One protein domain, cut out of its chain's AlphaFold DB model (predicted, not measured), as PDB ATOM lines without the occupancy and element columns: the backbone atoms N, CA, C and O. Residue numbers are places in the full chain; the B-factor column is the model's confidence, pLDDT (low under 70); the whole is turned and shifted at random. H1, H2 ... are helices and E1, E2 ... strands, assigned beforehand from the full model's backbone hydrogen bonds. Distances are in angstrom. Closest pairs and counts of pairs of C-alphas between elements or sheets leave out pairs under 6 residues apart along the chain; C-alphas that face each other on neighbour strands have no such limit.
ATOM      1  N   GLN A   3     168.011 169.349 150.143       77.94
ATOM      2  CA  GLN A   3     167.063 169.005 151.201       77.94
ATOM      3  C   GLN A   3     165.651 169.032 150.608       77.94
ATOM      4  O   GLN A   3     165.273 170.006 149.957       77.94
ATOM      5  N   LEU A   4     164.914 167.940 150.775       81.19
ATOM      6  CA  LEU A   4     163.538 167.771 150.317       81.19
ATOM      7  C   LEU A   4     162.648 167.480 151.521       81.19
ATOM      8  O   LEU A   4     163.114 166.982 152.546       81.19
ATOM      9  N   GLU A   5     161.367 167.787 151.391       84.50
ATOM     10  CA  GLU A   5     160.361 167.452 152.389       84.50
ATOM     11  C   GLU A   5     159.561 166.239 151.915       84.50
ATOM     12  O   GLU A   5     159.274 166.098 150.727       84.50
ATOM     13  N   CYS A   6     159.288 165.309 152.827       82.62
ATOM     14  CA  CYS A   6     158.545 164.097 152.511       82.62
ATOM     15  C   CYS A   6     157.061 164.417 152.327       82.62
ATOM     16  O   CYS A   6     156.422 164.864 153.274       82.62
ATOM     17  N   ASP A   7     156.500 164.089 151.164       77.94
ATOM     18  CA  ASP A   7     155.073 164.308 150.863       77.94
ATOM     19  C   ASP A   7     154.132 163.474 151.764       77.94
ATOM     20  O   ASP A   7     152.965 163.802 151.934       77.94
ATOM     21  N   GLU A   8     154.637 162.394 152.374       75.81
ATOM     22  CA  GLU A   8     153.860 161.511 153.259       75.81
ATOM     23  C   GLU A   8     153.877 161.925 154.732       75.81
ATOM     24  O   GLU A   8     152.895 161.727 155.440       75.81
ATOM     25  N   CYS A   9     155.009 162.431 155.228       80.81
ATOM     26  CA  CYS A   9     155.201 162.662 156.664       80.81
ATOM     27  C   CYS A   9     155.710 164.061 157.019       80.81
ATOM     28  O   CYS A   9     155.967 164.326 158.192       80.81
ATOM     29  N   GLY A  10     155.942 164.933 156.035       83.00
ATOM     30  CA  GLY A  10     156.486 166.281 156.241       83.00
ATOM     31  C   GLY A  10     157.924 166.308 156.775       83.00
ATOM     32  O   GLY A  10     158.458 167.363 157.102       83.00
ATOM     33  N   THR A  11     158.588 165.154 156.898       82.62
ATOM     34  CA  THR A  11     159.958 165.102 157.413       82.62
ATOM     35  C   THR A  11     160.925 165.640 156.371       82.62
ATOM     36  O   THR A  11     160.949 165.170 155.231       82.62
ATOM     37  N   LYS A  12     161.779 166.576 156.783       85.38
ATOM     38  CA  LYS A  12     162.876 167.073 155.954       85.38
ATOM     39  C   LYS A  12     163.985 166.028 155.885       85.38
ATOM     40  O   LYS A  12     164.514 165.608 156.911       85.38
ATOM     41  N   PHE A  13     164.366 165.628 154.680       81.69
ATOM     42  CA  PHE A  13     165.432 164.661 154.430       81.69
ATOM     43  C   PHE A  13     166.380 165.165 153.339       81.69
ATOM     44  O   PHE A  13     166.032 166.028 152.536       81.69
ATOM     45  N   GLN A  14     167.600 164.634 153.295       77.62
ATOM     46  CA  GLN A  14     168.535 164.951 152.217       77.62
ATOM     47  C   GLN A  14     168.378 163.977 151.050       77.62
ATOM     48  O   GLN A  14     168.591 162.766 151.168       77.62
ATOM     49  N   CYS A  15     168.051 164.535 149.890       76.44
ATOM     50  CA  CYS A  15     168.139 163.847 148.621       76.44
ATOM     51  C   CYS A  15     169.609 163.725 148.215       76.44
ATOM     52  O   CYS A  15     170.327 164.726 148.097       76.44
ATOM     53  N   GLY A  16     170.046 162.489 147.975       73.62
ATOM     54  CA  GLY A  16     171.393 162.204 147.486       73.62
ATOM     55  C   GLY A  16     171.586 162.489 145.996       73.62
ATOM     56  O   GLY A  16     172.677 162.236 145.498       73.62
ATOM     57  N   SER A  17     170.562 162.985 145.284       72.69
ATOM     58  CA  SER A  17     170.700 163.375 143.877       72.69
ATOM     59  C   SER A  17     171.657 164.562 143.754       72.69
ATOM     60  O   SER A  17     171.361 165.654 144.250       72.69
ATOM     61  N   ASN A  18     172.781 164.353 143.080       69.62
ATOM     62  CA  ASN A  18     173.698 165.397 142.627       69.62
ATOM     63  C   ASN A  18     173.885 165.251 141.110       69.62
ATOM     64  O   ASN A  18     173.506 164.236 140.534       69.62
ATOM     65  N   THR A  19     174.524 166.231 140.473       65.88
ATOM     66  CA  THR A  19     174.825 166.223 139.031       65.88
ATOM     67  C   THR A  19     175.596 164.972 138.583       65.88
ATOM     68  O   THR A  19     175.465 164.545 137.446       65.88
ATOM     69  N   GLU A  20     176.357 164.355 139.490       73.25
ATOM     70  CA  GLU A  20     177.178 163.167 139.221       73.25
ATOM     71  C   GLU A  20     176.536 161.841 139.657       73.25
ATOM     72  O   GLU A  20     177.003 160.775 139.256       73.25
ATOM     73  N   LYS A  21     175.512 161.861 140.524       69.81
ATOM     74  CA  LYS A  21     174.938 160.633 141.101       69.81
ATOM     75  C   LYS A  21     173.417 160.717 141.208       69.81
ATOM     76  O   LYS A  21     172.909 161.681 141.792       69.81
ATOM     77  N   PRO A  22     172.681 159.698 140.722       71.06
ATOM     78  CA  PRO A  22     171.241 159.628 140.918       71.06
ATOM     79  C   PRO A  22     170.916 159.549 142.414       71.06
ATOM     80  O   PRO A  22     171.754 159.154 143.231       71.06
ATOM     81  N   CYS A  23     169.689 159.924 142.790       73.81
ATOM     82  CA  CYS A  23     169.255 159.765 144.174       73.81
ATOM     83  C   CYS A  23     169.431 158.305 144.605       73.81
ATOM     84  O   CYS A  23     169.128 157.386 143.845       73.81
ATOM     85  N   TRP A  24     169.876 158.089 145.843       74.81
ATOM     86  CA  TRP A  24     170.030 156.751 146.407       74.81
ATOM     87  C   TRP A  24     168.735 155.927 146.291       74.81
ATOM     88  O   TRP A  24     168.827 154.716 146.126       74.81
ATOM     89  N   CYS A  25     167.551 156.561 146.269       70.19
ATOM     90  CA  CYS A  25     166.268 155.878 146.066       70.19
ATOM     91  C   CYS A  25     166.161 155.138 144.722       70.19
ATOM     92  O   CYS A  25     165.474 154.125 144.661       70.19
ATOM     93  N   HIS A  26     166.873 155.578 143.681       69.62
ATOM     94  CA  HIS A  26     166.881 154.934 142.364       69.62
ATOM     95  C   HIS A  26     167.630 153.592 142.367       69.62
ATOM     96  O   HIS A  26     167.331 152.709 141.574       69.62
ATOM     97  N   ASN A  27     168.587 153.427 143.287       65.56
ATOM     98  CA  ASN A  27     169.357 152.191 143.450       65.56
ATOM     99  C   ASN A  27     168.724 151.214 144.451       65.56
ATOM    100  O   ASN A  27     169.279 150.137 144.685       65.56
ATOM    101  N   LEU A  28     167.603 151.571 145.089       64.06
ATOM    102  CA  LEU A  28     166.905 150.640 145.968       64.06
ATOM    103  C   LEU A  28     165.930 149.778 145.160       64.06
ATOM    104  O   LEU A  28     165.242 150.293 144.281       64.06
ATOM    105  N   PRO A  29     165.818 148.475 145.485       59.41
ATOM    106  CA  PRO A  29     164.753 147.654 144.936       59.41
ATOM    107  C   PRO A  29     163.418 148.301 145.297       59.41
ATOM    108  O   PRO A  29     163.210 148.693 146.449       59.41
ATOM    109  N   ASN A  30     162.541 148.429 144.304       58.38
ATOM    110  CA  ASN A  30     161.243 149.067 144.458       58.38
ATOM    111  C   ASN A  30     160.405 148.238 145.447       58.38
ATOM    112  O   ASN A  30     159.788 147.237 145.096       58.38
ATOM    113  N   LEU A  31     160.462 148.604 146.730       58.69
ATOM    114  CA  LEU A  31     159.727 147.937 147.809       58.69
ATOM    115  C   LEU A  31     158.243 148.314 147.804       58.69
ATOM    116  O   LEU A  31     157.451 147.695 148.513       58.69
ATOM    117  N   ARG A  32     157.868 149.320 147.011       57.12
ATOM    118  CA  ARG A  32     156.487 149.718 146.789       57.12
ATOM    119  C   ARG A  32     156.047 149.275 145.402       57.12
ATOM    120  O   ARG A  32     156.566 149.744 144.398       57.12
ATOM    121  N   SER A  33     155.045 148.404 145.372       55.41
ATOM    122  CA  SER A  33     154.459 147.844 144.150       55.41
ATOM    123  C   SER A  33     153.754 148.874 143.255       55.41
ATOM    124  O   SER A  33     153.411 148.537 142.135       55.41
ATOM    125  N   ASN A  34     153.527 150.100 143.743       51.72
ATOM    126  CA  ASN A  34     152.746 151.140 143.066       51.72
ATOM    127  C   ASN A  34     153.278 152.551 143.379       51.72
ATOM    128  O   ASN A  34     152.518 153.476 143.658       51.72
ATOM    129  N   PHE A  35     154.602 152.716 143.433       52.16
ATOM    130  CA  PHE A  35     155.179 154.051 143.560       52.16
ATOM    131  C   PHE A  35     155.424 154.615 142.171       52.16
ATOM    132  O   PHE A  35     156.395 154.257 141.505       52.16
ATOM    133  N   ASP A  36     154.512 155.477 141.737       53.16
ATOM    134  CA  ASP A  36     154.719 156.300 140.561       53.16
ATOM    135  C   ASP A  36     155.863 157.276 140.882       53.16
ATOM    136  O   ASP A  36     155.703 158.269 141.598       53.16
ATOM    137  N   LEU A  37     157.074 156.919 140.443       55.19
ATOM    138  CA  LEU A  37     158.303 157.684 140.681       55.19
ATOM    139  C   LEU A  37     158.264 159.076 140.020       55.19
ATOM    140  O   LEU A  37     159.208 159.848 140.193       55.19
ATOM    141  N   ALA A  38     157.200 159.416 139.283       53.00
ATOM    142  CA  ALA A  38     157.107 160.618 138.467       53.00
ATOM    143  C   ALA A  38     156.888 161.933 139.243       53.00
ATOM    144  O   ALA A  38     156.706 162.972 138.613       53.00
ATOM    145  N   GLY A  39     156.954 161.961 140.582       56.62
ATOM    146  CA  GLY A  39     156.925 163.263 141.268       56.62
ATOM    147  C   GLY A  39     156.991 163.310 142.791       56.62
ATOM    148  O   GLY A  39     157.269 164.380 143.331       56.62
ATOM    149  N   LYS A  40     156.775 162.206 143.516       65.81
ATOM    150  CA  LYS A  40     156.702 162.249 144.988       65.81
ATOM    151  C   LYS A  40     157.997 161.784 145.647       65.81
ATOM    152  O   LYS A  40     158.301 160.597 145.715       65.81
ATOM    153  N   CYS A  41     158.769 162.738 146.155       74.44
ATOM    154  CA  CYS A  41     159.957 162.465 146.959       74.44
ATOM    155  C   CYS A  41     159.559 162.138 148.408       74.44
ATOM    156  O   CYS A  41     158.855 162.903 149.062       74.44
ATOM    157  N   VAL A  42     160.032 161.000 148.920       77.00
ATOM    158  CA  VAL A  42     159.729 160.509 150.274       77.00
ATOM    159  C   VAL A  42     161.004 160.202 151.050       77.00
ATOM    160  O   VAL A  42     162.030 159.834 150.472       77.00
ATOM    161  N   CYS A  43     160.943 160.342 152.373       77.75
ATOM    162  CA  CYS A  43     162.073 160.055 153.248       77.75
ATOM    163  C   CYS A  43     162.424 158.548 153.228       77.75
ATOM    164  O   CYS A  43     161.564 157.723 152.923       77.75
ATOM    165  N   PRO A  44     163.665 158.146 153.568       72.38
ATOM    166  CA  PRO A  44     164.084 156.734 153.586       72.38
ATOM    167  C   PRO A  44     163.223 155.833 154.479       72.38
ATOM    168  O   PRO A  44     163.062 154.644 154.190       72.38
ATOM    169  N   ASP A  45     162.635 156.395 155.532       74.06
ATOM    170  CA  ASP A  45     161.716 155.673 156.406       74.06
ATOM    171  C   ASP A  45     160.399 155.371 155.674       74.06
ATOM    172  O   ASP A  45     160.057 154.204 155.491       74.06
ATOM    173  N   CYS A  46     159.730 156.388 155.120       75.25
ATOM    174  CA  CYS A  46     158.523 156.208 154.307       75.25
ATOM    175  C   CYS A  46     158.791 155.367 153.054       75.25
ATOM    176  O   CYS A  46     157.984 154.511 152.700       75.25
ATOM    177  N   LEU A  47     159.932 155.542 152.375       73.31
ATOM    178  CA  LEU A  47     160.305 154.749 151.197       73.31
ATOM    179  C   LEU A  47     160.317 153.249 151.516       73.31
ATOM    180  O   LEU A  47     159.884 152.434 150.706       73.31
ATOM    181  N   THR A  48     160.777 152.892 152.711       68.88
ATOM    182  CA  THR A  48     160.839 151.503 153.167       68.88
ATOM    183  C   THR A  48     159.626 151.080 153.996       68.88
ATOM    184  O   THR A  48     159.653 149.981 154.548       68.88
ATOM    185  N   HIS A  49     158.569 151.898 154.107       67.62
ATOM    186  CA  HIS A  49     157.429 151.655 155.012       67.62
ATOM    187  C   HIS A  49     157.867 151.417 156.478       67.62
ATOM    188  O   HIS A  49     157.335 150.554 157.175       67.62
ATOM    189  N   GLY A  50     158.929 152.087 156.935       63.78
ATOM    190  CA  GLY A  50     159.538 151.855 158.251       63.78
ATOM    191  C   GLY A  50     160.244 150.496 158.381       63.78
ATOM    192  O   GLY A  50     160.767 150.143 159.443       63.78
ATOM    193  N   LYS A  51     160.319 149.710 157.299       63.03
ATOM    194  CA  LYS A  51     160.975 148.399 157.286       63.03
ATOM    195  C   LYS A  51     162.483 148.491 157.100       63.03
ATOM    196  O   LYS A  51     163.139 147.461 157.230       63.03
ATOM    197  N   ALA A  52     163.076 149.670 156.873       64.19
ATOM    198  CA  ALA A  52     164.535 149.835 156.785       64.19
ATOM    199  C   ALA A  52     165.270 149.160 157.958       64.19
ATOM    200  O   ALA A  52     166.231 148.404 157.760       64.19
ATOM    201  N   LYS A  53     164.772 149.359 159.185       61.19
ATOM    202  CA  LYS A  53     165.324 148.723 160.391       61.19
ATOM    203  C   LYS A  53     165.156 147.200 160.369       61.19
ATOM    204  O   LYS A  53     166.097 146.478 160.703       61.19
ATOM    205  N   GLN A  54     164.001 146.697 159.927       64.56
ATOM    206  CA  GLN A  54     163.745 145.257 159.808       64.56
ATOM    207  C   GLN A  54     164.621 144.596 158.737       64.56
ATOM    208  O   GLN A  54     165.206 143.547 158.999       64.56
ATOM    209  N   ILE A  55     164.783 145.221 157.568       68.25
ATOM    210  CA  ILE A  55     165.625 144.726 156.469       68.25
ATOM    211  C   ILE A  55     167.088 144.653 156.915       68.25
ATOM    212  O   ILE A  55     167.765 143.647 156.690       68.25
ATOM    213  N   THR A  56     167.573 145.685 157.606       72.06
ATOM    214  CA  THR A  56     168.949 145.722 158.121       72.06
ATOM    215  C   THR A  56     169.175 144.637 159.176       72.06
ATOM    216  O   THR A  56     170.171 143.910 159.118       72.06
ATOM    217  N   LYS A  57     168.213 144.446 160.092       69.62
ATOM    218  CA  LYS A  57     168.247 143.375 161.101       69.62
ATOM    219  C   LYS A  57     168.240 141.983 160.455       69.62
ATOM    220  O   LYS A  57     169.047 141.134 160.831       69.62
ATOM    221  N   MET A  58     167.393 141.769 159.448       71.19
ATOM    222  CA  MET A  58     167.312 140.521 158.677       71.19
ATOM    223  C   MET A  58     168.629 140.212 157.958       71.19
ATOM    224  O   MET A  58     169.130 139.093 158.057       71.19
ATOM    225  N   ARG A  59     169.234 141.203 157.289       77.44
ATOM    226  CA  ARG A  59     170.541 141.058 156.622       77.44
ATOM    227  C   ARG A  59     171.647 140.681 157.603       77.44
ATOM    228  O   ARG A  59     172.407 139.755 157.323       77.44
ATOM    229  N   LYS A  60     171.708 141.346 158.761       75.38
ATOM    230  CA  LYS A  60     172.702 141.054 159.805       75.38
ATOM    231  C   LYS A  60     172.538 139.629 160.343       75.38
ATOM    232  O   LYS A  60     173.521 138.899 160.430       75.38
ATOM    233  N   LYS A  61     171.293 139.198 160.590       74.06
ATOM    234  CA  LYS A  61     170.974 137.829 161.024       74.06
ATOM    235  C   LYS A  61     171.360 136.785 159.968       74.06
ATOM    236  O   LYS A  61     172.021 135.812 160.303       74.06
ATOM    237  N   LYS A  62     171.038 137.016 158.687       76.38
ATOM    238  CA  LYS A  62     171.439 136.127 157.577       76.38
ATOM    239  C   LYS A  62     172.959 136.046 157.412       76.38
ATOM    240  O   LYS A  62     173.483 134.988 157.089       76.38
ATOM    241  N   SER A  63     173.676 137.151 157.616       79.56
ATOM    242  CA  SER A  63     175.141 137.154 157.552       79.56
ATOM    243  C   SER A  63     175.774 136.391 158.713       79.56
ATOM    244  O   SER A  63     176.718 135.644 158.483       79.56
ATOM    245  N   ALA A  64     175.241 136.542 159.928       78.94
ATOM    246  CA  ALA A  64     175.671 135.770 161.090       78.94
ATOM    247  C   ALA A  64     175.391 134.271 160.903       78.94
ATOM    248  O   ALA A  64     176.283 133.468 161.138       78.94
ATOM    249  N   GLN A  65     174.207 133.913 160.390       79.81
ATOM    250  CA  GLN A  65     173.856 132.526 160.072       79.81
ATOM    251  C   GLN A  65     174.850 131.915 159.080       79.81
ATOM    252  O   GLN A  65     175.375 130.848 159.344       79.81
ATOM    253  N   ARG A  66     175.160 132.612 157.975       79.44
ATOM    254  CA  ARG A  66     176.147 132.135 156.989       79.44
ATOM    255  C   ARG A  66     177.544 131.956 157.583       79.44
ATOM    256  O   ARG A  66     178.249 131.053 157.165       79.44
ATOM    257  N   ASN A  67     177.956 132.815 158.516       77.19
ATOM    258  CA  ASN A  67     179.244 132.656 159.194       77.19
ATOM    259  C   ASN A  67     179.239 131.465 160.155       77.19
ATOM    260  O   ASN A  67     180.208 130.722 160.172       77.19
ATOM    261  N   ALA A  68     178.162 131.274 160.921       76.00
ATOM    262  CA  ALA A  68     178.011 130.123 161.810       76.00
ATOM    263  C   ALA A  68     178.015 128.803 161.023       76.00
ATOM    264  O   ALA A  68     178.782 127.907 161.349       76.00
ATOM    265  N   ASP A  69     177.259 128.742 159.928       75.44
ATOM    266  CA  ASP A  69     177.202 127.593 159.015       75.44
ATOM    267  C   ASP A  69     178.586 127.265 158.422       75.44
ATOM    268  O   ASP A  69     179.001 126.115 158.365       75.44
ATOM    269  N   LYS A  70     179.367 128.297 158.076       73.31
ATOM    270  CA  LYS A  70     180.739 128.140 157.572       73.31
ATOM    271  C   LYS A  70     181.734 127.654 158.634       73.31
ATOM    272  O   LYS A  70     182.753 127.079 158.270       73.31
ATOM    273  N   ILE A  71     181.475 127.931 159.913       71.75
ATOM    274  CA  ILE A  71     182.287 127.448 161.038       71.75
ATOM    275  C   ILE A  71     181.935 125.989 161.349       71.75
ATOM    276  O   ILE A  71     182.837 125.201 161.597       71.75
ATOM    277  N   GLU A  72     180.654 125.616 161.288       62.12
ATOM    278  CA  GLU A  72     180.198 124.235 161.521       62.12
ATOM    279  C   GLU A  72     180.631 123.263 160.409       62.12
ATOM    280  O   GLU A  72     180.839 122.083 160.669       62.12
ATOM    281  N   LEU A  73     180.804 123.758 159.178       59.25
ATOM    282  CA  LEU A  73     181.284 122.972 158.034       59.25
ATOM    283  C   LEU A  73     182.818 122.965 157.873       59.25
ATOM    284  O   LEU A  73     183.318 122.445 156.871       59.25
ATOM    285  N   ALA A  74     183.563 123.586 158.794       52.75
ATOM    286  CA  ALA A  74     185.022 123.557 158.781       52.75
ATOM    287  C   ALA A  74     185.515 122.249 159.442       52.75
ATOM    288  O   ALA A  74     185.144 122.006 160.589       52.75
TER     289      ALA A  74
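This is residues 3 to 74 of the 75 residues of an uncharacterized protein of SAR116 cluster bacterium (UniProt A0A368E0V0). A small head, made of the antiparallel hairpin E1 and E2, short helices H1 and H2 and loops, has one long helix, H3, as its arm; residues 54 to 74 stick out. The printed part has 72 residues, with two named strands and three named helices in the order E1, E2, H1, H2, H3 along the chain; of the 36 residues in named elements helices hold 29 and strands 7, mostly helix. It is only just loose, close to extended, with a radius of gyration of the C-alphas of 16.5 A and spans of 51 by 28 by 22 A.

E1, residues 3 to 5, begins at C-alpha 3 (167.063, 169.005, 151.201). E2 is residues 12 to 15, H1 24 to 27, H2 44 to 47. H3, residues 52 to 72, 30.4 A long from first to last C-alpha, ends at C-alpha 72 (180.198, 124.235, 161.521).

In the hairpin E1 and E2, N 4 and O 13 are within hydrogen-bond range, 2.8 A. H2 is close but not clearly touching H1, closest C-alphas Pro 44 and Cys 25, 7.9 A, and H3, Asp 45 and Ala 52, 6.5 A. H3 is apart from E1, E2 and H1. In H3 every O i to N i+4 pair is within range; H1 and H2 are too short for one.

The farthest C-alphas, Gly 39 and Ala 74, are 51.7 A apart. The printed part has no cut; H1 to H2 is a long link. Thirty residues have pLDDT under 70, among them 26 to 40.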